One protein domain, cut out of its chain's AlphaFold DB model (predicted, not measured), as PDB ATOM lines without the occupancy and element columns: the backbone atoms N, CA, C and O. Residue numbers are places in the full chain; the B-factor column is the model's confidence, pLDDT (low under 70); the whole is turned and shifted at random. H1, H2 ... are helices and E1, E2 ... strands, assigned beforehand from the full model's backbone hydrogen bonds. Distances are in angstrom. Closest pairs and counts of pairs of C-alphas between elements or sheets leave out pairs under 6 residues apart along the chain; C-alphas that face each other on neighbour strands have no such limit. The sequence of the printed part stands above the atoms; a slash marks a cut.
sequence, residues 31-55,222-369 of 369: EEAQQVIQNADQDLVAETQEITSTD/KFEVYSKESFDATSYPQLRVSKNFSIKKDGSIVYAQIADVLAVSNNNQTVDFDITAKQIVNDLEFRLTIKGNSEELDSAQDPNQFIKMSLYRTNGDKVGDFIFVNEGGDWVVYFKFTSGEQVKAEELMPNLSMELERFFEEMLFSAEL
ATOM      1  N   GLU A  31     -80.115  40.004 -10.893       96.31
ATOM      2  CA  GLU A  31     -78.873  39.603 -10.240       96.31
ATOM      3  C   GLU A  31     -79.137  38.570  -9.135       96.31
ATOM      4  O   GLU A  31     -78.450  37.553  -9.059       96.31
ATOM      5  N   GLU A  32     -80.174  38.785  -8.319       96.25
ATOM      6  CA  GLU A  32     -80.597  37.824  -7.294       96.25
ATOM      7  C   GLU A  32     -81.094  36.514  -7.914       96.25
ATOM      8  O   GLU A  32     -80.711  35.438  -7.459       96.25
ATOM      9  N   ALA A  33     -81.905  36.590  -8.973       96.44
ATOM     10  CA  ALA A  33     -82.402  35.416  -9.683       96.44
ATOM     11  C   ALA A  33     -81.256  34.583 -10.273       96.44
ATOM     12  O   ALA A  33     -81.204  33.376 -10.049       96.44
ATOM     13  N   GLN A  34     -80.311  35.221 -10.972       96.25
ATOM     14  CA  GLN A  34     -79.141  34.547 -11.542       96.25
ATOM     15  C   GLN A  34     -78.308  33.855 -10.464       96.25
ATOM     16  O   GLN A  34     -77.932  32.699 -10.640       96.25
ATOM     17  N   GLN A  35     -78.062  34.529  -9.338       95.75
ATOM     18  CA  GLN A  35     -77.285  33.951  -8.247       95.75
ATOM     19  C   GLN A  35     -77.965  32.715  -7.646       95.75
ATOM     20  O   GLN A  35     -77.303  31.705  -7.419       95.75
ATOM     21  N   VAL A  36     -79.274  32.778  -7.383       95.88
ATOM     22  CA  VAL A  36     -80.009  31.646  -6.794       95.88
ATOM     23  C   VAL A  36     -80.068  30.468  -7.769       95.88
ATOM     24  O   VAL A  36     -79.886  29.330  -7.346       95.88
ATOM     25  N   ILE A  37     -80.260  30.733  -9.064       95.25
ATOM     26  CA  ILE A  37     -80.251  29.706 -10.113       95.25
ATOM     27  C   ILE A  37     -78.891  29.009 -10.194       95.25
ATOM     28  O   ILE A  37     -78.832  27.785 -10.139       95.25
ATOM     29  N   GLN A  38     -77.799  29.773 -10.267       93.12
ATOM     30  CA  GLN A  38     -76.447  29.214 -10.361       93.12
ATOM     31  C   GLN A  38     -76.068  28.386  -9.130       93.12
ATOM     32  O   GLN A  38     -75.428  27.348  -9.272       93.12
ATOM     33  N   ASN A  39     -76.474  28.824  -7.935       93.06
ATOM     34  CA  ASN A  39     -76.242  28.056  -6.715       93.06
ATOM     35  C   ASN A  39     -76.998  26.721  -6.756       93.06
ATOM     36  O   ASN A  39     -76.393  25.681  -6.537       93.06
ATOM     37  N   ALA A  40     -78.290  26.737  -7.100       92.00
ATOM     38  CA  ALA A  40     -79.093  25.518  -7.165       92.00
ATOM     39  C   ALA A  40     -78.590  24.529  -8.232       92.00
ATOM     40  O   ALA A  40     -78.628  23.323  -8.003       92.00
ATOM     41  N   ASP A  41     -78.095  25.032  -9.366       86.50
ATOM     42  CA  ASP A  41     -77.497  24.228 -10.437       86.50
ATOM     43  C   ASP A  41     -76.213  23.513  -9.969       86.50
ATOM     44  O   ASP A  41     -76.033  22.322 -10.215       86.50
ATOM     45  N   GLN A  42     -75.355  24.206  -9.212       88.00
ATOM     46  CA  GLN A  42     -74.153  23.614  -8.609       88.00
ATOM     47  C   GLN A  42     -74.486  22.634  -7.481       88.00
ATOM     48  O   GLN A  42     -73.887  21.558  -7.402       88.00
ATOM     49  N   ASP A  43     -75.438  22.996  -6.622       88.69
ATOM     50  CA  ASP A  43     -75.874  22.155  -5.512       88.69
ATOM     51  C   ASP A  43     -76.483  20.847  -6.036       88.69
ATOM     52  O   ASP A  43     -76.197  19.790  -5.483       88.69
ATOM     53  N   LEU A  44     -77.248  20.878  -7.137       86.19
ATOM     54  CA  LEU A  44     -77.767  19.671  -7.787       86.19
ATOM     55  C   LEU A  44     -76.639  18.696  -8.154       86.19
ATOM     56  O   LEU A  44     -76.715  17.513  -7.828       86.19
ATOM     57  N   VAL A  45     -75.567  19.186  -8.785       85.62
ATOM     58  CA  VAL A  45     -74.413  18.352  -9.158       85.62
ATOM     59  C   VAL A  45     -73.742  17.758  -7.917       85.62
ATOM     60  O   VAL A  45     -73.417  16.568  -7.900       85.62
ATOM     61  N   ALA A  46     -73.544  18.563  -6.871       88.06
ATOM     62  CA  ALA A  46     -72.921  18.111  -5.630       88.06
ATOM     63  C   ALA A  46     -73.774  17.061  -4.895       88.06
ATOM     64  O   ALA A  46     -73.241  16.052  -4.433       88.06
ATOM     65  N   GLU A  47     -75.091  17.265  -4.821       88.38
ATOM     66  CA  GLU A  47     -76.024  16.324  -4.193       88.38
ATOM     67  C   GLU A  47     -76.096  15.001  -4.961       88.38
ATOM     68  O   GLU A  47     -76.015  13.932  -4.355       88.38
ATOM     69  N   THR A  48     -76.157  15.049  -6.293       86.62
ATOM     70  CA  THR A  48     -76.126  13.847  -7.136       86.62
ATOM     71  C   THR A  48     -74.840  13.047  -6.933       86.62
ATOM     72  O   THR A  48     -74.886  11.823  -6.779       86.62
ATOM     73  N   GLN A  49     -73.682  13.712  -6.875       88.06
ATOM     74  CA  GLN A  49     -72.407  13.046  -6.586       88.06
ATOM     75  C   GLN A  49     -72.405  12.397  -5.202       88.06
ATOM     76  O   GLN A  49     -71.918  11.279  -5.038       88.06
ATOM     77  N   GLU A  50     -72.969  13.070  -4.201       91.25
ATOM     78  CA  GLU A  50     -73.026  12.514  -2.859       91.25
ATOM     79  C   GLU A  50     -73.939  11.281  -2.789       91.25
ATOM     80  O   GLU A  50     -73.514  10.257  -2.254       91.25
ATOM     81  N   ILE A  51     -75.139  11.336  -3.383       89.38
ATOM     82  CA  ILE A  51     -76.074  10.201  -3.469       89.38
ATOM     83  C   ILE A  51     -75.406   8.997  -4.139       89.38
ATOM     84  O   ILE A  51     -75.366   7.906  -3.562       89.38
ATOM     85  N   THR A  52     -74.839   9.216  -5.328       88.81
ATOM     86  CA  THR A  52     -74.245   8.161  -6.165       88.81
ATOM     87  C   THR A  52     -72.982   7.543  -5.565       88.81
ATOM     88  O   THR A  52     -72.602   6.442  -5.948       88.81
ATOM     89  N   SER A  53     -72.356   8.211  -4.591       91.25
ATOM     90  CA  SER A  53     -71.180   7.707  -3.872       91.25
ATOM     91  C   SER A  53     -71.497   6.839  -2.648       91.25
ATOM     92  O   SER A  53     -70.579   6.285  -2.043       91.25
ATOM     93  N   THR A  54     -72.766   6.728  -2.243       93.44
ATOM     94  CA  THR A  54     -73.140   5.914  -1.076       93.44
ATOM     95  C   THR A  54     -73.116   4.419  -1.393       93.44
ATOM     96  O   THR A  54     -73.624   4.001  -2.433       93.44
ATOM     97  N   ASP A  55     -72.616   3.596  -0.463       95.00
ATOM     98  CA  ASP A  55     -72.585   2.128  -0.618       95.00
ATOM     99  C   ASP A  55     -73.966   1.559  -0.988       95.00
ATOM    100  O   ASP A  55     -74.085   0.705  -1.865       95.00
ATOM    101  N   LYS A 222     -77.482   8.980   4.611       95.81
ATOM    102  CA  LYS A 222     -78.270  10.103   5.159       95.81
ATOM    103  C   LYS A 222     -79.470  10.508   4.296       95.81
ATOM    104  O   LYS A 222     -80.090  11.544   4.553       95.81
ATOM    105  N   PHE A 223     -79.741   9.735   3.248       95.31
ATOM    106  CA  PHE A 223     -80.784  10.023   2.280       95.31
ATOM    107  C   PHE A 223     -82.025   9.179   2.537       95.31
ATOM    108  O   PHE A 223     -81.947   7.992   2.860       95.31
ATOM    109  N   GLU A 224     -83.175   9.808   2.340       95.88
ATOM    110  CA  GLU A 224     -84.481   9.160   2.343       95.88
ATOM    111  C   GLU A 224     -85.164   9.455   1.011       95.88
ATOM    112  O   GLU A 224     -85.285  10.618   0.624       95.88
ATOM    113  N   VAL A 225     -85.634   8.420   0.320       92.06
ATOM    114  CA  VAL A 225     -86.447   8.558  -0.890       92.06
ATOM    115  C   VAL A 225     -87.874   8.158  -0.567       92.06
ATOM    116  O   VAL A 225     -88.132   7.164   0.112       92.06
ATOM    117  N   TYR A 226     -88.810   8.942  -1.076       92.00
ATOM    118  CA  TYR A 226     -90.233   8.675  -1.012       92.00
ATOM    119  C   TYR A 226     -90.805   8.756  -2.417       92.00
ATOM    120  O   TYR A 226     -90.556   9.739  -3.108       92.00
ATOM    121  N   SER A 227     -91.585   7.760  -2.820       89.69
ATOM    122  CA  SER A 227     -92.410   7.824  -4.021       89.69
ATOM    123  C   SER A 227     -93.817   7.365  -3.687       89.69
ATOM    124  O   SER A 227     -94.000   6.364  -3.002       89.69
ATOM    125  N   LYS A 228     -94.821   8.084  -4.167       88.62
ATOM    126  CA  LYS A 228     -96.213   7.674  -4.100       88.62
ATOM    127  C   LYS A 228     -96.906   8.028  -5.390       88.62
ATOM    128  O   LYS A 228     -96.899   9.186  -5.803       88.62
ATOM    129  N   GLU A 229     -97.564   7.041  -5.968       87.25
ATOM    130  CA  GLU A 229     -98.348   7.206  -7.177       87.25
ATOM    131  C   GLU A 229     -99.771   6.723  -6.930       87.25
ATOM    132  O   GLU A 229    -100.019   5.784  -6.172       87.25
ATOM    133  N   SER A 230    -100.735   7.392  -7.550       87.69
ATOM    134  CA  SER A 230    -102.111   6.924  -7.583       87.69
ATOM    135  C   SER A 230    -102.674   7.074  -8.979       87.69
ATOM    136  O   SER A 230    -102.545   8.131  -9.584       87.69
ATOM    137  N   PHE A 231    -103.334   6.021  -9.441       86.62
ATOM    138  CA  PHE A 231    -104.119   5.973 -10.661       86.62
ATOM    139  C   PHE A 231    -105.565   5.672 -10.272       86.62
ATOM    140  O   PHE A 231    -105.841   4.642  -9.656       86.62
ATOM    141  N   ASP A 232    -106.488   6.565 -10.598       88.19
ATOM    142  CA  ASP A 232    -107.898   6.462 -10.234       88.19
ATOM    143  C   ASP A 232    -108.764   6.587 -11.491       88.19
ATOM    144  O   ASP A 232    -108.934   7.673 -12.053       88.19
ATOM    145  N   ALA A 233    -109.305   5.447 -11.923       85.88
ATOM    146  CA  ALA A 233    -110.238   5.324 -13.039       85.88
ATOM    147  C   ALA A 233    -111.659   4.990 -12.554       85.88
ATOM    148  O   ALA A 233    -112.474   4.456 -13.300       85.88
ATOM    149  N   THR A 234    -111.992   5.282 -11.294       85.31
ATOM    150  CA  THR A 234    -113.312   4.938 -10.732       85.31
ATOM    151  C   THR A 234    -114.462   5.783 -11.296       85.31
ATOM    152  O   THR A 234    -115.632   5.439 -11.126       85.31
ATOM    153  N   SER A 235    -114.145   6.887 -11.983       84.69
ATOM    154  CA  SER A 235    -115.098   7.904 -12.444       84.69
ATOM    155  C   SER A 235    -115.056   8.118 -13.964       84.69
ATOM    156  O   SER A 235    -114.933   9.252 -14.423       84.69
ATOM    157  N   TYR A 236    -115.170   7.050 -14.764       77.06
ATOM    158  CA  TYR A 236    -115.199   7.139 -16.235       77.06
ATOM    159  C   TYR A 236    -116.213   8.196 -16.743       77.06
ATOM    160  O   TYR A 236    -117.344   8.230 -16.244       77.06
ATOM    161  N   PRO A 237    -115.861   9.047 -17.733       80.25
ATOM    162  CA  PRO A 237    -114.663   9.020 -18.589       80.25
ATOM    163  C   PRO A 237    -113.437   9.763 -18.027       80.25
ATOM    164  O   PRO A 237    -112.542  10.124 -18.786       80.25
ATOM    165  N   GLN A 238    -113.403  10.037 -16.719       87.38
ATOM    166  CA  GLN A 238    -112.281  10.716 -16.076       87.38
ATOM    167  C   GLN A 238    -111.226   9.722 -15.599       87.38
ATOM    168  O   GLN A 238    -111.546   8.727 -14.946       87.38
ATOM    169  N   LEU A 239    -109.972  10.074 -15.851       84.94
ATOM    170  CA  LEU A 239    -108.796   9.465 -15.263       84.94
ATOM    171  C   LEU A 239    -108.076  10.504 -14.402       84.94
ATOM    172  O   LEU A 239    -107.846  11.634 -14.835       84.94
ATOM    173  N   ARG A 240    -107.711  10.124 -13.176       89.50
ATOM    174  CA  ARG A 240    -106.858  10.936 -12.304       89.50
ATOM    175  C   ARG A 240    -105.568  10.196 -12.016       89.50
ATOM    176  O   ARG A 240    -105.604   9.060 -11.546       89.50
ATOM    177  N   VAL A 241    -104.447  10.864 -12.245       86.44
ATOM    178  CA  VAL A 241    -103.129  10.389 -11.834       86.44
ATOM    179  C   VAL A 241    -102.539  11.402 -10.863       86.44
ATOM    180  O   VAL A 241    -102.626  12.602 -11.094       86.44
ATOM    181  N   SER A 242    -101.945  10.930  -9.774       88.06
ATOM    182  CA  SER A 242    -101.119  11.769  -8.901       88.06
ATOM    183  C   SER A 242     -99.772  11.097  -8.670       88.06
ATOM    184  O   SER A 242     -99.725   9.883  -8.476       88.06
ATOM    185  N   LYS A 243     -98.696  11.882  -8.696       86.38
ATOM    186  CA  LYS A 243     -97.311  11.466  -8.448       86.38
ATOM    187  C   LYS A 243     -96.728  12.363  -7.366       86.38
ATOM    188  O   LYS A 243     -96.915  13.578  -7.383       86.38
ATOM    189  N   ASN A 244     -96.021  11.770  -6.419       87.81
ATOM    190  CA  ASN A 244     -95.275  12.480  -5.395       87.81
ATOM    191  C   ASN A 244     -93.971  11.736  -5.133       87.81
ATOM    192  O   ASN A 244     -93.972  10.690  -4.494       87.81
ATOM    193  N   PHE A 245     -92.877  12.294  -5.620       87.81
ATOM    194  CA  PHE A 245     -91.526  11.811  -5.424       87.81
ATOM    195  C   PHE A 245     -90.725  12.843  -4.631       87.81
ATOM    196  O   PHE A 245     -90.835  14.045  -4.880       87.81
ATOM    197  N   SER A 246     -89.895  12.404  -3.689       89.56
ATOM    198  CA  SER A 246     -88.962  13.289  -2.994       89.56
ATOM    199  C   SER A 246     -87.718  12.564  -2.516       89.56
ATOM    200  O   SER A 246     -87.786  11.403  -2.119       89.56
ATOM    201  N   ILE A 247     -86.614  13.302  -2.487       91.00
ATOM    202  CA  ILE A 247     -85.358  12.919  -1.859       91.00
ATOM    203  C   ILE A 247     -85.103  13.912  -0.733       91.00
ATOM    204  O   ILE A 247     -85.100  15.133  -0.937       91.00
ATOM    205  N   LYS A 248     -84.884  13.381   0.463       95.25
ATOM    206  CA  LYS A 248     -84.444  14.149   1.617       95.25
ATOM    207  C   LYS A 248     -83.017  13.801   1.974       95.25
ATOM    208  O   LYS A 248     -82.608  12.653   1.853       95.25
ATOM    209  N   LYS A 249     -82.313  14.793   2.496       94.38
ATOM    210  CA  LYS A 249     -80.997  14.688   3.113       94.38
ATOM    211  C   LYS A 249     -81.091  15.271   4.510       94.38
ATOM    212  O   LYS A 249     -81.517  16.416   4.665       94.38
ATOM    213  N   ASP A 250     -80.758  14.477   5.524       94.44
ATOM    214  CA  ASP A 250     -80.832  14.905   6.930       94.44
ATOM    215  C   ASP A 250     -82.208  15.529   7.287       94.44
ATOM    216  O   ASP A 250     -82.316  16.533   7.994       94.44
ATOM    217  N   GLY A 251     -83.284  14.957   6.731       92.75
ATOM    218  CA  GLY A 251     -84.671  15.395   6.924       92.75
ATOM    219  C   GLY A 251     -85.137  16.585   6.069       92.75
ATOM    220  O   GLY A 251     -86.335  16.875   6.057       92.75
ATOM    221  N   SER A 252     -84.244  17.246   5.325       93.62
ATOM    222  CA  SER A 252     -84.573  18.379   4.443       93.62
ATOM    223  C   SER A 252     -84.750  17.922   2.999       93.62
ATOM    224  O   SER A 252     -83.983  17.093   2.525       93.62
ATOM    225  N   ILE A 253     -85.753  18.447   2.288       91.44
ATOM    226  CA  ILE A 253     -85.987  18.121   0.872       91.44
ATOM    227  C   ILE A 253     -84.886  18.769   0.030       91.44
ATOM    228  O   ILE A 253     -84.767  19.990   0.031       91.44
ATOM    229  N   VAL A 254     -84.124  17.950  -0.693       90.69
ATOM    230  CA  VAL A 254     -83.130  18.407  -1.684       90.69
ATOM    231  C   VAL A 254     -83.668  18.284  -3.108       90.69
ATOM    232  O   VAL A 254     -83.311  19.070  -3.978       90.69
ATOM    233  N   TYR A 255     -84.594  17.348  -3.330       90.19
ATOM    234  CA  TYR A 255     -85.281  17.167  -4.603       90.19
ATOM    235  C   TYR A 255     -86.723  16.712  -4.380       90.19
ATOM    236  O   TYR A 255     -86.981  15.890  -3.499       90.19
ATOM    237  N   ALA A 256     -87.671  17.193  -5.180       89.56
ATOM    238  CA  ALA A 256     -89.012  16.619  -5.238       89.56
ATOM    239  C   ALA A 256     -89.674  16.831  -6.599       89.56
ATOM    240  O   ALA A 256     -89.435  17.836  -7.256       89.56
ATOM    241  N   GLN A 257     -90.574  15.930  -6.973       88.00
ATOM    242  CA  GLN A 257     -91.488  16.075  -8.101       88.00
ATOM    243  C   GLN A 257     -92.892  15.724  -7.630       88.00
ATOM    244  O   GLN A 257     -93.121  14.660  -7.060       88.00
ATOM    245  N   ILE A 258     -93.846  16.618  -7.846       89.38
ATOM    246  CA  ILE A 258     -95.242  16.406  -7.468       89.38
ATOM    247  C   ILE A 258     -96.100  16.771  -8.666       89.38
ATOM    248  O   ILE A 258     -95.959  17.874  -9.185       89.38
ATOM    249  N   ALA A 259     -96.979  15.876  -9.090       89.75
ATOM    250  CA  ALA A 259     -97.856  16.092 -10.229       89.75
ATOM    251  C   ALA A 259     -99.262  15.575  -9.947       89.75
ATOM    252  O   ALA A 259     -99.432  14.514  -9.352       89.75
ATOM    253  N   ASP A 260    -100.251  16.317 -10.424       90.81
ATOM    254  CA  ASP A 260    -101.649  15.927 -10.493       90.81
ATOM    255  C   ASP A 260    -102.101  16.081 -11.949       90.81
ATOM    256  O   ASP A 260    -102.008  17.165 -12.529       90.81
ATOM    257  N   VAL A 261    -102.589  14.990 -12.532       88.94
ATOM    258  CA  VAL A 261    -103.090  14.905 -13.904       88.94
ATOM    259  C   VAL A 261    -104.563  14.539 -13.848       88.94
ATOM    260  O   VAL A 261    -104.958  13.552 -13.222       88.94
ATOM    261  N   LEU A 262    -105.387  15.327 -14.527       90.06
ATOM    262  CA  LEU A 262    -106.765  14.988 -14.841       90.06
ATOM    263  C   LEU A 262    -106.884  14.849 -16.354       90.06
ATOM    264  O   LEU A 262    -106.677  15.828 -17.060       90.06
ATOM    265  N   ALA A 263    -107.274  13.669 -16.819       87.50
ATOM    266  CA  ALA A 263    -107.626  13.413 -18.208       87.50
ATOM    267  C   ALA A 263    -109.124  13.101 -18.308       87.50
ATOM    268  O   ALA A 263    -109.682  12.381 -17.474       87.50
ATOM    269  N   VAL A 264    -109.799  13.665 -19.307       87.44
ATOM    270  CA  VAL A 264    -111.228  13.456 -19.556       87.44
ATOM    271  C   VAL A 264    -111.425  13.102 -21.023       87.44
ATOM    272  O   VAL A 264    -111.222  13.935 -21.904       87.44
ATOM    273  N   SER A 265    -111.858  11.869 -21.292       83.31
ATOM    274  CA  SER A 265    -112.246  11.480 -22.649       83.31
ATOM    275  C   SER A 265    -113.575  12.150 -23.013       83.31
ATOM    276  O   SER A 265    -114.610  11.918 -22.378       83.31
ATOM    277  N   ASN A 266    -113.543  12.996 -24.042       79.19
ATOM    278  CA  ASN A 266    -114.729  13.676 -24.564       79.19
ATOM    279  C   ASN A 266    -115.471  12.818 -25.595       79.19
ATOM    280  O   ASN A 266    -116.696  12.888 -25.728       79.19
ATOM    281  N   ASN A 267    -114.716  12.020 -26.348       73.62
ATOM    282  CA  ASN A 267    -115.174  11.054 -27.338       73.62
ATOM    283  C   ASN A 267    -114.045  10.023 -27.588       73.62
ATOM    284  O   ASN A 267    -113.013  10.052 -26.922       73.62
ATOM    285  N   ASN A 268    -114.207   9.125 -28.564       67.00
ATOM    286  CA  ASN A 268    -113.198   8.102 -28.886       67.00
ATOM    287  C   ASN A 268    -111.932   8.643 -29.599       67.00
ATOM    288  O   ASN A 268    -111.155   7.844 -30.115       67.00
ATOM    289  N   GLN A 269    -111.768   9.962 -29.734       69.19
ATOM    290  CA  GLN A 269    -110.710  10.603 -30.525       69.19
ATOM    291  C   GLN A 269    -109.958  11.698 -29.761       69.19
ATOM    292  O   GLN A 269    -108.793  11.922 -30.071       69.19
ATOM    293  N   THR A 270    -110.591  12.364 -28.789       79.44
ATOM    294  CA  THR A 270    -109.991  13.497 -28.075       79.44
ATOM    295  C   THR A 270    -110.056  13.350 -26.559       79.44
ATOM    296  O   THR A 270    -111.067  12.919 -25.984       79.44
ATOM    297  N   VAL A 271    -108.957  13.747 -25.918       83.62
ATOM    298  CA  VAL A 271    -108.788  13.779 -24.464       83.62
ATOM    299  C   VAL A 271    -108.466  15.210 -24.051       83.62
ATOM    300  O   VAL A 271    -107.529  15.803 -24.580       83.62
ATOM    301  N   ASP A 272    -109.245  15.759 -23.118       88.94
ATOM    302  CA  ASP A 272    -108.888  17.002 -22.431       88.94
ATOM    303  C   ASP A 272    -107.988  16.668 -21.247       88.94
ATOM    304  O   ASP A 272    -108.309  15.768 -20.465       88.94
ATOM    305  N   PHE A 273    -106.910  17.426 -21.068       86.19
ATOM    306  CA  PHE A 273    -105.999  17.276 -19.940       86.19
ATOM    307  C   PHE A 273    -105.866  18.575 -19.133       86.19
ATOM    308  O   PHE A 273    -105.853  19.689 -19.663       86.19
ATOM    309  N   ASP A 274    -105.744  18.417 -17.817       92.06
ATOM    310  CA  ASP A 274    -105.369  19.461 -16.864       92.06
ATOM    311  C   ASP A 274    -104.276  18.899 -15.956       92.06
ATOM    312  O   ASP A 274    -104.529  18.051 -15.097       92.06
ATOM    313  N   ILE A 275    -103.049  19.350 -16.194       89.88
ATOM    314  CA  ILE A 275    -101.855  18.928 -15.473       89.88
ATOM    315  C   ILE A 275    -101.392  20.091 -14.620       89.88
ATOM    316  O   ILE A 275    -101.142  21.187 -15.121       89.88
ATOM    317  N   THR A 276    -101.232  19.846 -13.325       94.75
ATOM    318  CA  THR A 276    -100.527  20.747 -12.416       94.75
ATOM    319  C   THR A 276     -99.370  19.987 -11.811       94.75
ATOM    320  O   THR A 276     -99.567  18.961 -11.169       94.75
ATOM    321  N   ALA A 277     -98.161  20.496 -11.993       91.88
ATOM    322  CA  ALA A 277     -96.976  19.831 -11.500       91.88
ATOM    323  C   ALA A 277     -95.988  20.837 -10.906       91.88
ATOM    324  O   ALA A 277     -95.991  22.027 -11.231       91.88
ATOM    325  N   LYS A 278     -95.149  20.364  -9.993       93.38
ATOM    326  CA  LYS A 278     -94.041  21.123  -9.433       93.38
ATOM    327  C   LYS A 278     -92.809  20.250  -9.259       93.38
ATOM    328  O   LYS A 278     -92.921  19.090  -8.867       93.38
ATOM    329  N   GLN A 279     -91.649  20.847  -9.482       90.81
ATOM    330  CA  GLN A 279     -90.352  20.252  -9.196       90.81
ATOM    331  C   GLN A 279     -89.618  21.156  -8.211       90.81
ATOM    332  O   GLN A 279     -89.625  22.375  -8.362       90.81
ATOM    333  N   ILE A 280     -89.021  20.576  -7.178       91.31
ATOM    334  CA  ILE A 280     -88.213  21.284  -6.189       91.31
ATOM    335  C   ILE A 280     -86.780  20.807  -6.351       91.31
ATOM    336  O   ILE A 280     -86.545  19.602  -6.355       91.31
ATOM    337  N   VAL A 281     -85.845  21.748  -6.443       90.38
ATOM    338  CA  VAL A 281     -84.405  21.483  -6.396       90.38
ATOM    339  C   VAL A 281     -83.808  22.452  -5.389       90.38
ATOM    340  O   VAL A 281     -83.712  23.653  -5.649       90.38
ATOM    341  N   ASN A 282     -83.462  21.938  -4.211       89.81
ATOM    342  CA  ASN A 282     -83.031  22.727  -3.058       89.81
ATOM    343  C   ASN A 282     -84.002  23.890  -2.757       89.81
ATOM    344  O   ASN A 282     -85.166  23.681  -2.413       89.81
ATOM    345  N   ASP A 283     -83.527  25.126  -2.910       92.19
ATOM    346  CA  ASP A 283     -84.271  26.356  -2.645       92.19
ATOM    347  C   ASP A 283     -85.198  26.790  -3.789       92.19
ATOM    348  O   ASP A 283     -85.926  27.773  -3.628       92.19
ATOM    349  N   LEU A 284     -85.177  26.105  -4.934       95.44
ATOM    350  CA  LEU A 284     -85.979  26.433  -6.109       95.44
ATOM    351  C   LEU A 284     -87.212  25.541  -6.237       95.44
ATOM    352  O   LEU A 284     -87.162  24.344  -5.978       95.44
ATOM    353  N   GLU A 285     -88.311  26.134  -6.699       96.00
ATOM    354  CA  GLU A 285     -89.567  25.465  -7.026       96.00
ATOM    355  C   GLU A 285     -90.021  25.869  -8.437       96.00
ATOM    356  O   GLU A 285     -90.483  26.992  -8.675       96.00
ATOM    357  N   PHE A 286     -89.909  24.937  -9.375       94.50
ATOM    358  CA  PHE A 286     -90.494  25.024 -10.705       94.50
ATOM    359  C   PHE A 286     -91.971  24.661 -10.608       94.50
ATOM    360  O   PHE A 286     -92.330  23.643 -10.017       94.50
ATOM    361  N   ARG A 287     -92.840  25.481 -11.191       95.81
ATOM    362  CA  ARG A 287     -94.282  25.234 -11.267       95.81
ATOM    363  C   ARG A 287     -94.691  25.140 -12.723       95.81
ATOM    364  O   ARG A 287     -94.420  26.064 -13.487       95.81
ATOM    365  N   LEU A 288     -95.368  24.055 -13.066       93.44
ATOM    366  CA  LEU A 288     -95.856  23.736 -14.396       93.44
ATOM    367  C   LEU A 288     -97.377  23.595 -14.362       93.44
ATOM    368  O   LEU A 288     -97.965  23.003 -13.454       93.44
ATOM    369  N   THR A 289     -98.028  24.141 -15.376       94.38
ATOM    370  CA  THR A 289     -99.431  23.879 -15.666       94.38
ATOM    371  C   THR A 289     -99.583  23.640 -17.156       94.38
ATOM    372  O   THR A 289     -99.118  24.463 -17.942       94.38
ATOM    373  N   ILE A 290    -100.250  22.551 -17.532       89.19
ATOM    374  CA  ILE A 290    -100.591  22.235 -18.921       89.19
ATOM    375  C   ILE A 290    -102.106  22.054 -19.000       89.19
ATOM    376  O   ILE A 290    -102.666  21.258 -18.248       89.19
ATOM    377  N   LYS A 291    -102.783  22.818 -19.859       91.88
ATOM    378  CA  LYS A 291    -104.238  22.726 -20.062       91.88
ATOM    379  C   LYS A 291    -104.564  22.811 -21.542       91.88
ATOM    380  O   LYS A 291    -104.293  23.844 -22.145       91.88
ATOM    381  N   GLY A 292    -105.185  21.773 -22.078       88.31
ATOM    382  CA  GLY A 292    -105.543  21.693 -23.489       88.31
ATOM    383  C   GLY A 292    -106.201  20.362 -23.817       88.31
ATOM    384  O   GLY A 292    -106.686  19.664 -22.924       88.31
ATOM    385  N   ASN A 293    -106.211  20.020 -25.100       85.00
ATOM    386  CA  ASN A 293    -106.648  18.714 -25.584       85.00
ATOM    387  C   ASN A 293    -105.601  18.055 -26.491       85.00
ATOM    388  O   ASN A 293    -104.678  18.707 -26.979       85.00
ATOM    389  N   SER A 294    -105.739  16.747 -26.706       79.25
ATOM    390  CA  SER A 294    -104.784  15.951 -27.485       79.25
ATOM    391  C   SER A 294    -104.569  16.469 -28.920       79.25
ATOM    392  O   SER A 294    -103.453  16.413 -29.422       79.25
ATOM    393  N   GLU A 295    -105.587  17.052 -29.569       77.81
ATOM    394  CA  GLU A 295    -105.434  17.643 -30.912       77.81
ATOM    395  C   GLU A 295    -104.583  18.923 -30.900       77.81
ATOM    396  O   GLU A 295    -103.879  19.221 -31.868       77.81
ATOM    397  N   GLU A 296    -104.648  19.699 -29.816       74.50
ATOM    398  CA  GLU A 296    -103.841  20.909 -29.641       74.50
ATOM    399  C   GLU A 296    -102.359  20.571 -29.458       74.50
ATOM    400  O   GLU A 296    -101.527  21.265 -30.045       74.50
ATOM    401  N   LEU A 297    -102.031  19.489 -28.737       71.31
ATOM    402  CA  LEU A 297    -100.649  19.004 -28.583       71.31
ATOM    403  C   LEU A 297    -100.043  18.525 -29.908       71.31
ATOM    404  O   LEU A 297     -98.899  18.857 -30.211       71.31
ATOM    405  N   ASP A 298    -100.818  17.797 -30.714       67.56
ATOM    406  CA  ASP A 298    -100.370  17.258 -32.008       67.56
ATOM    407  C   ASP A 298    -100.222  18.335 -33.094       67.56
ATOM    408  O   ASP A 298     -99.615  18.128 -34.154       67.56
ATOM    409  N   SER A 299    -100.814  19.503 -32.866       67.38
ATOM    410  CA  SER A 299    -100.741  20.621 -33.789       67.38
ATOM    411  C   SER A 299     -99.479  21.452 -33.537       67.38
ATOM    412  O   SER A 299     -99.085  21.671 -32.399       67.38
ATOM    413  N   ALA A 300     -98.856  21.995 -34.589       63.66
ATOM    414  CA  ALA A 300     -97.709  22.914 -34.483       63.66
ATOM    415  C   ALA A 300     -98.088  24.304 -33.899       63.66
ATOM    416  O   ALA A 300     -97.597  25.340 -34.355       63.66
ATOM    417  N   GLN A 301     -99.028  24.337 -32.953       77.69
ATOM    418  CA  GLN A 301     -99.489  25.520 -32.243       77.69
ATOM    419  C   GLN A 301     -98.424  26.041 -31.270       77.69
ATOM    420  O   GLN A 301     -97.450  25.367 -30.953       77.69
ATOM    421  N   ASP A 302     -98.609  27.287 -30.833       86.06
ATOM    422  CA  ASP A 302     -97.722  27.959 -29.884       86.06
ATOM    423  C   ASP A 302     -97.871  27.345 -28.475       86.06
ATOM    424  O   ASP A 302     -98.938  27.510 -27.867       86.06
ATOM    425  N   PRO A 303     -96.820  26.699 -27.921       85.69
ATOM    426  CA  PRO A 303     -96.860  26.055 -26.607       85.69
ATOM    427  C   PRO A 303     -97.290  26.986 -25.474       85.69
ATOM    428  O   PRO A 303     -97.934  26.556 -24.518       85.69
ATOM    429  N   ASN A 304     -97.005  28.287 -25.589       88.69
ATOM    430  CA  ASN A 304     -97.349  29.267 -24.555       88.69
ATOM    431  C   ASN A 304     -98.868  29.447 -24.361       88.69
ATOM    432  O   ASN A 304     -99.293  30.116 -23.415       88.69
ATOM    433  N   GLN A 305     -99.702  28.908 -25.257       88.88
ATOM    434  CA  GLN A 305    -101.160  28.974 -25.133       88.88
ATOM    435  C   GLN A 305    -101.712  27.978 -24.110       88.88
ATOM    436  O   GLN A 305    -102.697  28.287 -23.436       88.88
ATOM    437  N   PHE A 306    -101.061  26.824 -23.960       87.06
ATOM    438  CA  PHE A 306    -101.525  25.722 -23.116       87.06
ATOM    439  C   PHE A 306    -100.535  25.345 -22.010       87.06
ATOM    440  O   PHE A 306    -100.955  24.757 -21.015       87.06
ATOM    441  N   ILE A 307     -99.260  25.742 -22.113       88.62
ATOM    442  CA  ILE A 307     -98.228  25.520 -21.093       88.62
ATOM    443  C   ILE A 307     -97.902  26.823 -20.368       88.62
ATOM    444  O   ILE A 307     -97.658  27.867 -20.973       88.62
ATOM    445  N   LYS A 308     -97.855  26.753 -19.037       94.44
ATOM    446  CA  LYS A 308     -97.361  27.822 -18.168       94.44
ATOM    447  C   LYS A 308     -96.309  27.270 -17.235       94.44
ATOM    448  O   LYS A 308     -96.568  26.314 -16.509       94.44
ATOM    449  N   MET A 309     -95.155  27.917 -17.230       94.38
ATOM    450  CA  MET A 309     -94.010  27.515 -16.432       94.38
ATOM    451  C   MET A 309     -93.414  28.725 -15.726       94.38
ATOM    452  O   MET A 309     -93.170  29.765 -16.339       94.38
ATOM    453  N   SER A 310     -93.163  28.584 -14.430       96.94
ATOM    454  CA  SER A 310     -92.609  29.648 -13.596       96.94
ATOM    455  C   SER A 310     -91.633  29.085 -12.573       96.94
ATOM    456  O   SER A 310     -91.796  27.958 -12.110       96.94
ATOM    457  N   LEU A 311     -90.657  29.900 -12.180       97.19
ATOM    458  CA  LEU A 311     -89.674  29.570 -11.156       97.19
ATOM    459  C   LEU A 311     -89.877  30.449  -9.923       97.19
ATOM    460  O   LEU A 311     -89.954  31.677 -10.022       97.19
ATOM    461  N   TYR A 312     -89.920  29.809  -8.763       97.69
ATOM    462  CA  TYR A 312     -90.008  30.446  -7.456       97.69
ATOM    463  C   TYR A 312     -88.879  29.952  -6.561       97.69
ATOM    464  O   TYR A 312     -88.279  28.910  -6.814       97.69
ATOM    465  N   ARG A 313     -88.616  30.679  -5.481       96.19
ATOM    466  CA  ARG A 313     -87.970  30.099  -4.308       96.19
ATOM    467  C   ARG A 313     -89.011  29.358  -3.470       96.19
ATOM    468  O   ARG A 313     -90.193  29.704  -3.487       96.19
ATOM    469  N   THR A 314     -88.583  28.382  -2.676       93.06
ATOM    470  CA  THR A 314     -89.468  27.613  -1.777       93.06
ATOM    471  C   THR A 314     -90.157  28.478  -0.711       93.06
ATOM    472  O   THR A 314     -91.203  28.098  -0.186       93.06
ATOM    473  N   ASN A 315     -89.629  29.675  -0.428       92.62
ATOM    474  CA  ASN A 315     -90.263  30.681   0.432       92.62
ATOM    475  C   ASN A 315     -91.391  31.481  -0.263       92.62
ATOM    476  O   ASN A 315     -92.075  32.252   0.406       92.62
ATOM    477  N   GLY A 316     -91.595  31.301  -1.573       94.19
ATOM    478  CA  GLY A 316     -92.626  31.964  -2.370       94.19
ATOM    479  C   GLY A 316     -92.154  33.144  -3.226       94.19
ATOM    480  O   GLY A 316     -92.959  33.635  -4.019       94.19
ATOM    481  N   ASP A 317     -90.899  33.592  -3.117       95.44
ATOM    482  CA  ASP A 317     -90.365  34.681  -3.952       95.44
ATOM    483  C   ASP A 317     -90.308  34.261  -5.427       95.44
ATOM    484  O   ASP A 317     -89.834  33.171  -5.754       95.44
ATOM    485  N   LYS A 318     -90.772  35.117  -6.345       96.56
ATOM    486  CA  LYS A 318     -90.769  34.797  -7.779       96.56
ATOM    487  C   LYS A 318     -89.407  35.100  -8.398       96.56
ATOM    488  O   LYS A 318     -88.924  36.229  -8.325       96.56
ATOM    489  N   VAL A 319     -88.828  34.105  -9.067       97.50
ATOM    490  CA  VAL A 319     -87.529  34.198  -9.750       97.50
ATOM    491  C   VAL A 319     -87.718  34.610 -11.215       97.50
ATOM    492  O   VAL A 319     -87.013  35.486 -11.714       97.50
ATOM    493  N   GLY A 320     -88.703  34.026 -11.904       97.56
ATOM    494  CA  GLY A 320     -89.019  34.344 -13.299       97.56
ATOM    495  C   GLY A 320     -90.033  33.385 -13.917       97.56
ATOM    496  O   GLY A 320     -90.675  32.604 -13.212       97.56
ATOM    497  N   ASP A 321     -90.193  33.471 -15.232       97.56
ATOM    498  CA  ASP A 321     -91.095  32.641 -16.035       97.56
ATOM    499  C   ASP A 321     -90.322  31.940 -17.155       97.56
ATOM    500  O   ASP A 321     -89.304  32.455 -17.611       97.56
ATOM    501  N   PHE A 322     -90.817  30.802 -17.636       95.06
ATOM    502  CA  PHE A 322     -90.315  30.176 -18.860       95.06
ATOM    503  C   PHE A 322     -91.285  30.442 -20.006       95.06
ATOM    504  O   PHE A 322     -92.503  30.454 -19.813       95.06
ATOM    505  N   ILE A 323     -90.735  30.676 -21.192       93.25
ATOM    506  CA  ILE A 323     -91.493  30.912 -22.419       93.25
ATOM    507  C   ILE A 323     -90.881  30.112 -23.566       93.25
ATOM    508  O   ILE A 323     -89.666  29.929 -23.623       93.25
ATOM    509  N   PHE A 324     -91.715  29.683 -24.504       90.44
ATOM    510  CA  PHE A 324     -91.277  29.012 -25.724       90.44
ATOM    511  C   PHE A 324     -91.143  30.044 -26.848       90.44
ATOM    512  O   PHE A 324     -92.056  30.838 -27.080       90.44
ATOM    513  N   VAL A 325     -90.012  30.060 -27.549       91.12
ATOM    514  CA  VAL A 325     -89.738  30.988 -28.656       91.12
ATOM    515  C   VAL A 325     -89.454  30.179 -29.916       91.12
ATOM    516  O   VAL A 325     -88.632  29.270 -29.886       91.12
ATOM    517  N   ASN A 326     -90.133  30.496 -31.022       88.56
ATOM    518  CA  ASN A 326     -89.895  29.820 -32.296       88.56
ATOM    519  C   ASN A 326     -88.611  30.354 -32.951       88.56
ATOM    520  O   ASN A 326     -88.561  31.516 -33.367       88.56
ATOM    521  N   GLU A 327     -87.595  29.504 -33.071       88.62
ATOM    522  CA  GLU A 327     -86.345  29.790 -33.767       88.62
ATOM    523  C   GLU A 327     -86.197  28.844 -34.958       88.62
ATOM    524  O   GLU A 327     -85.858  27.677 -34.816       88.62
ATOM    525  N   GLY A 328     -86.452  29.346 -36.169       85.69
ATOM    526  CA  GLY A 328     -86.209  28.564 -37.385       85.69
ATOM    527  C   GLY A 328     -87.133  27.354 -37.573       85.69
ATOM    528  O   GLY A 328     -86.801  26.483 -38.370       85.69
ATOM    529  N   GLY A 329     -88.294  27.329 -36.910       81.06
ATOM    530  CA  GLY A 329     -89.243  26.215 -36.952       81.06
ATOM    531  C   GLY A 329     -89.265  25.370 -35.679       81.06
ATOM    532  O   GLY A 329     -90.250  24.666 -35.475       81.06
ATOM    533  N   ASP A 330     -88.265  25.514 -34.808       80.75
ATOM    534  CA  ASP A 330     -88.155  24.773 -33.551       80.75
ATOM    535  C   ASP A 330     -88.558  25.647 -32.354       80.75
ATOM    536  O   ASP A 330     -88.340  26.862 -32.348       80.75
ATOM    537  N   TRP A 331     -89.163  25.040 -31.332       83.12
ATOM    538  CA  TRP A 331     -89.517  25.727 -30.088       83.12
ATOM    539  C   TRP A 331     -88.370  25.631 -29.087       83.12
ATOM    540  O   TRP A 331     -88.039  24.548 -28.620       83.12
ATOM    541  N   VAL A 332     -87.787  26.777 -28.738       85.56
ATOM    542  CA  VAL A 332     -86.671  26.883 -27.791       85.56
ATOM    543  C   VAL A 332     -87.168  27.473 -26.474       85.56
ATOM    544  O   VAL A 332     -87.898  28.469 -26.472       85.56
ATOM    545  N   VAL A 333     -86.763  26.888 -25.345       88.81
ATOM    546  CA  VAL A 333     -87.152  27.357 -24.008       88.81
ATOM    547  C   VAL A 333     -86.254  28.512 -23.557       88.81
ATOM    548  O   VAL A 333     -85.038  28.386 -23.409       88.81
ATOM    549  N   TYR A 334     -86.875  29.654 -23.286       93.19
ATOM    550  CA  TYR A 334     -86.239  30.840 -22.728       93.19
ATOM    551  C   TYR A 334     -86.682  31.063 -21.285       93.19
ATOM    552  O   TYR A 334     -87.861  30.935 -20.954       93.19
ATOM    553  N   PHE A 335     -85.749  31.491 -20.440       96.62
ATOM    554  CA  PHE A 335     -86.046  32.046 -19.130       96.62
ATOM    555  C   PHE A 335     -86.240  33.558 -19.237       96.62
ATOM    556  O   PHE A 335     -85.368  34.288 -19.713       96.62
ATOM    557  N   LYS A 336     -87.388  34.041 -18.770       97.62
ATOM    558  CA  LYS A 336     -87.757  35.450 -18.711       97.62
ATOM    559  C   LYS A 336     -87.711  35.930 -17.265       97.62
ATOM    560  O   LYS A 336     -88.551  35.563 -16.441       97.62
ATOM    561  N   PHE A 337     -86.759  36.808 -16.970       97.50
ATOM    562  CA  PHE A 337     -86.663  37.468 -15.671       97.50
ATOM    563  C   PHE A 337     -87.898  38.337 -15.402       97.50
ATOM    564  O   PHE A 337     -88.575  38.808 -16.321       97.50
ATOM    565  N   THR A 338     -88.148  38.645 -14.131       94.69
ATOM    566  CA  THR A 338     -89.217  39.568 -13.700       94.69
ATOM    567  C   THR A 338     -89.065  40.977 -14.296       94.69
ATOM    568  O   THR A 338     -90.058  41.683 -14.477       94.69
ATOM    569  N   SER A 339     -87.841  41.371 -14.673       92.06
ATOM    570  CA  SER A 339     -87.527  42.606 -15.407       92.06
ATOM    571  C   SER A 339     -87.994  42.598 -16.871       92.06
ATOM    572  O   SER A 339     -88.067  43.653 -17.500       92.06
ATOM    573  N   GLY A 340     -88.312  41.422 -17.418       93.88
ATOM    574  CA  GLY A 340     -88.723  41.202 -18.803       93.88
ATOM    575  C   GLY A 340     -87.599  40.786 -19.755       93.88
ATOM    576  O   GLY A 340     -87.909  40.384 -20.876       93.88
ATOM    577  N   GLU A 341     -86.336  40.853 -19.323       96.62
ATOM    578  CA  GLU A 341     -85.194  40.334 -20.085       96.62
ATOM    579  C   GLU A 341     -85.278  38.809 -20.233       96.62
ATOM    580  O   GLU A 341     -85.809  38.128 -19.355       96.62
ATOM    581  N   GLN A 342     -84.763  38.286 -21.346       96.50
ATOM    582  CA  GLN A 342     -84.839  36.873 -21.710       96.50
ATOM    583  C   GLN A 342     -83.449  36.325 -22.027       96.50
ATOM    584  O   GLN A 342     -82.634  37.014 -22.639       96.50
ATOM    585  N   VAL A 343     -83.207  35.082 -21.634       96.31
ATOM    586  CA  VAL A 343     -81.998  34.304 -21.941       96.31
ATOM    587  C   VAL A 343     -82.411  32.859 -22.204       96.31
ATOM    588  O   VAL A 343     -83.428  32.417 -21.668       96.31
ATOM    589  N   LYS A 344     -81.666  32.122 -23.032       92.69
ATOM    590  CA  LYS A 344     -81.930  30.691 -23.226       92.69
ATOM    591  C   LYS A 344     -81.804  29.965 -21.887       92.69
ATOM    592  O   LYS A 344     -80.885  30.250 -21.119       92.69
ATOM    593  N   ALA A 345     -82.742  29.067 -21.584       91.62
ATOM    594  CA  ALA A 345     -82.733  28.357 -20.306       91.62
ATOM    595  C   ALA A 345     -81.450  27.518 -20.146       91.62
ATOM    596  O   ALA A 345     -80.793  27.625 -19.115       91.62
ATOM    597  N   GLU A 346     -81.042  26.808 -21.203       87.88
ATOM    598  CA  GLU A 346     -79.799  26.018 -21.265       87.88
ATOM    599  C   GLU A 346     -78.522  26.837 -20.991       87.88
ATOM    600  O   GLU A 346     -77.577  26.338 -20.388       87.88
ATOM    601  N   GLU A 347     -78.486  28.116 -21.382       91.00
ATOM    602  CA  GLU A 347     -77.324  28.984 -21.146       91.00
ATOM    603  C   GLU A 347     -77.270  29.486 -19.697       91.00
ATOM    604  O   GLU A 347     -76.190  29.719 -19.151       91.00
ATOM    605  N   LEU A 348     -78.435  29.697 -19.079       91.19
ATOM    606  CA  LEU A 348     -78.544  30.224 -17.722       91.19
ATOM    607  C   LEU A 348     -78.389  29.132 -16.654       91.19
ATOM    608  O   LEU A 348     -77.836  29.411 -15.589       91.19
ATOM    609  N   MET A 349     -78.925  27.938 -16.912       90.44
ATOM    610  CA  MET A 349     -79.078  26.864 -15.929       90.44
ATOM    611  C   MET A 349     -78.881  25.475 -16.564       90.44
ATOM    612  O   MET A 349     -79.831  24.711 -16.654       90.44
ATOM    613  N   PRO A 350     -77.676  25.138 -17.050       84.94
ATOM    614  CA  PRO A 350     -77.467  23.989 -17.933       84.94
ATOM    615  C   PRO A 350     -77.849  22.633 -17.323       84.94
ATOM    616  O   PRO A 350     -78.344  21.770 -18.040       84.94
ATOM    617  N   ASN A 351     -77.651  22.418 -16.016       84.75
ATOM    618  CA  ASN A 351     -78.028  21.152 -15.379       84.75
ATOM    619  C   ASN A 351     -79.517  21.139 -15.019       84.75
ATOM    620  O   ASN A 351     -80.217  20.159 -15.265       84.75
ATOM    621  N   LEU A 352     -80.026  22.253 -14.487       86.00
ATOM    622  CA  LEU A 352     -81.449  22.399 -14.173       86.00
ATOM    623  C   LEU A 352     -82.338  22.364 -15.422       86.00
ATOM    624  O   LEU A 352     -83.465  21.891 -15.333       86.00
ATOM    625  N   SER A 353     -81.872  22.853 -16.575       80.88
ATOM    626  CA  SER A 353     -82.644  22.828 -17.821       80.88
ATOM    627  C   SER A 353     -82.839  21.406 -18.332       80.88
ATOM    628  O   SER A 353     -83.942  21.089 -18.756       80.88
ATOM    629  N   MET A 354     -81.832  20.534 -18.213       79.44
ATOM    630  CA  MET A 354     -81.987  19.110 -18.539       79.44
ATOM    631  C   MET A 354     -83.023  18.437 -17.625       79.44
ATOM    632  O   MET A 354     -83.901  17.715 -18.090       79.44
ATOM    633  N   GLU A 355     -82.979  18.723 -16.319       79.00
ATOM    634  CA  GLU A 355     -83.977  18.213 -15.367       79.00
ATOM    635  C   GLU A 355     -85.390  18.745 -15.637       79.00
ATOM    636  O   GLU A 355     -86.372  18.021 -15.453       79.00
ATOM    637  N   LEU A 356     -85.496  20.003 -16.071       76.88
ATOM    638  CA  LEU A 356     -86.751  20.644 -16.449       76.88
ATOM    639  C   LEU A 356     -87.334  20.022 -17.719       76.88
ATOM    640  O   LEU A 356     -88.539  19.788 -17.774       76.88
ATOM    641  N   GLU A 357     -86.495  19.766 -18.724       76.00
ATOM    642  CA  GLU A 357     -86.879  19.092 -19.964       76.00
ATOM    643  C   GLU A 357     -87.394  17.687 -19.668       76.00
ATOM    644  O   GLU A 357     -88.510  17.367 -20.069       76.00
ATOM    645  N   ARG A 358     -86.677  16.903 -18.851       73.94
ATOM    646  CA  ARG A 358     -87.143  15.580 -18.407       73.94
ATOM    647  C   ARG A 358     -88.489  15.661 -17.693       73.94
ATOM    648  O   ARG A 358     -89.425  14.946 -18.036       73.94
ATOM    649  N   PHE A 359     -88.607  16.562 -16.719       73.69
ATOM    650  CA  PHE A 359     -89.855  16.770 -15.989       73.69
ATOM    651  C   PHE A 359     -91.008  17.162 -16.923       73.69
ATOM    652  O   PHE A 359     -92.134  16.699 -16.751       73.69
ATOM    653  N   PHE A 360     -90.741  17.994 -17.926       70.12
ATOM    654  CA  PHE A 360     -91.729  18.409 -18.912       70.12
ATOM    655  C   PHE A 360     -92.135  17.266 -19.855       70.12
ATOM    656  O   PHE A 360     -93.331  17.053 -20.050       70.12
ATOM    657  N   GLU A 361     -91.179  16.497 -20.381       71.38
ATOM    658  CA  GLU A 361     -91.434  15.321 -21.220       71.38
ATOM    659  C   GLU A 361     -92.245  14.252 -20.476       71.38
ATOM    660  O   GLU A 361     -93.216  13.728 -21.023       71.38
ATOM    661  N   GLU A 362     -91.924  13.981 -19.206       68.12
ATOM    662  CA  GLU A 362     -92.705  13.074 -18.353       68.12
ATOM    663  C   GLU A 362     -94.177  13.509 -18.245       68.12
ATOM    664  O   GLU A 362     -95.097  12.684 -18.290       68.12
ATOM    665  N   MET A 363     -94.417  14.815 -18.095       72.81
ATOM    666  CA  MET A 363     -95.768  15.360 -17.962       72.81
ATOM    667  C   MET A 363     -96.519  15.379 -19.294       72.81
ATOM    668  O   MET A 363     -97.709  15.069 -19.310       72.81
ATOM    669  N   LEU A 364     -95.850  15.689 -20.407       64.25
ATOM    670  CA  LEU A 364     -96.456  15.610 -21.738       64.25
ATOM    671  C   LEU A 364     -96.833  14.179 -22.104       64.25
ATOM    672  O   LEU A 364     -97.945  13.948 -22.565       64.25
ATOM    673  N   PHE A 365     -95.964  13.209 -21.821       61.47
ATOM    674  CA  PHE A 365     -96.282  11.811 -22.083       61.47
ATOM    675  C   PHE A 365     -97.512  11.351 -21.284       61.47
ATOM    676  O   PHE A 365     -98.351  10.599 -21.774       61.47
ATOM    677  N   SER A 366     -97.667  11.856 -20.056       57.56
ATOM    678  CA  SER A 366     -98.857  11.604 -19.235       57.56
ATOM    679  C   SER A 366    -100.146  12.197 -19.834       57.56
ATOM    680  O   SER A 366    -101.232  11.759 -19.464       57.56
ATOM    681  N   ALA A 367    -100.038  13.182 -20.734       47.19
ATOM    682  CA  ALA A 367    -101.155  13.825 -21.433       47.19
ATOM    683  C   ALA A 367    -101.576  13.104 -22.731       47.19
ATOM    684  O   ALA A 367    -102.682  13.337 -23.213       47.19
ATOM    685  N   GLU A 368    -100.710  12.254 -23.295       44.53
ATOM    686  CA  GLU A 368    -100.966  11.469 -24.518       44.53
ATOM    687  C   GLU A 368    -101.686  10.128 -24.247       44.53
ATOM    688  O   GLU A 368    -101.973   9.367 -25.175       44.53
ATOM    689  N   LEU A 369    -101.964   9.829 -22.972       43.62
ATOM    690  CA  LEU A 369    -102.715   8.661 -22.492       43.62
ATOM    691  C   LEU A 369    -104.230   8.853 -22.629       43.62
ATOM    692  O   LEU A 369    -104.898   7.847 -22.975       43.62
TER     693      LEU A 369
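Overview. This is residues 31 to 55 and 222 to 369 of the 369 residues of an uncharacterized protein of Tenuifilum thalassicum (UniProt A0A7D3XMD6). A broad, twisted wall of nine strands in a row, E1 to E9, has the long helix H4 over one face, at E3, E4 and E5, while the other long helix, H1, runs past the strand ends along one side of the wall, crosswise to the strands. The short helix H2 sits after E5 at the opposite strand ends, and the short H3 joins the last strand, E9, to H4. The printed part has 173 residues, with four named helices and nine named strands in the order H1 E1 E2 E3 E4 E5 H2 E6 E7 E8 E9 H3 H4; the sheet runs E1 E2 E3 E4 E5 E6 E7 E8 E9, antiparallel throughout, and the class is mixed, helices and strands. The whole is compact, with a radius of gyration of the C-alphas of 17.3 A and spans of 48, 41 and 28 A.

Along the chain. H1, residues 31 to 52, begins at C-alpha 31 at (-78.873, 39.603, -10.240) and is 32.0 A long. After the cut come E1, residues 223 to 235, 37.4 A, starting at C-alpha 223 at (-80.784, 10.023, 2.280); E2, residues 238 to 249, 36.9 A; E3, residues 252 to 265, 39.3 A; E4, residues 271 to 281, 31.3 A; and E5, residues 284 to 293, 29.4 A. E3 bends by 57 degrees at residue 255. H2, residues 294 to 298, leads to E6, residues 307 to 313, 20.2 A. E7, residues 318 to 327, is 26.8 A long and E8, residues 330 to 337, 22.0 A. E9, residues 342 to 344, and H3, residues 345 to 348, are short. H4, residues 350 to 367, is 26.0 A long and ends at C-alpha 367 at (-101.155, 13.825, -21.433).

Arrangement. The sheet holds two meanders, each strand the antiparallel neighbour of the one before: E1 to E5, and E6 to E9. E1 and E9 are its edge strands. From edge to edge the strands' lines turn by 101 degrees. In the hairpin of E1 and E2, N 228 and O 244 are within hydrogen-bond range at 2.8 A. E5 and E6 stand at 166 degrees, with N 287 and O 310 at 2.8 A; the hairpin of E8 and E9 stands at 132 degrees, with N 335 and O 343 at 2.8 A. H1 and H4 are on one face of the sheet, an arrangement in two layers, helices on one face of a sheet. H1 has a height over the sheet of 8.6 A and runs across the strands, at 85 degrees to E6 on the local plane. The closest C-alphas of H1 and E4 are those of Ala 40 and Val 281, 6.7 A apart. H4 is on the sheet too; its closest C-alphas to E4 are Ala 367 and Phe 273, 6.1 A. H1, with residues 41 to 45 alone, touches H4, about perpendicular at 79 degrees, the closest C-alphas being Asp 41 and Leu 352, 5.7 A. H3 and H4 only just touch, and only at the corner, with 3 pairs of C-alphas within 8 A, the closest Glu 346 and Ser 353, 5.5 A. H2 only grazes the sheet, with residues 294 to 297. In H1 and H2 every O i to N i+4 pair is within hydrogen-bond range, in H4 13 of 14 are, and H3 is too short for one.

Size, cuts and confidence. The C-alphas of Asp 55 and Asn 267 are the two farthest apart, 51.1 A. Residues 56 to 221 are not printed; C-alphas 55 and 222 are 11.4 A apart across the cut. Of the links printed whole, none is long. Mean pLDDT of the printed part is 87.1; residues 268 to 269, 298 to 300, 362 and 364 to 369 are under 70.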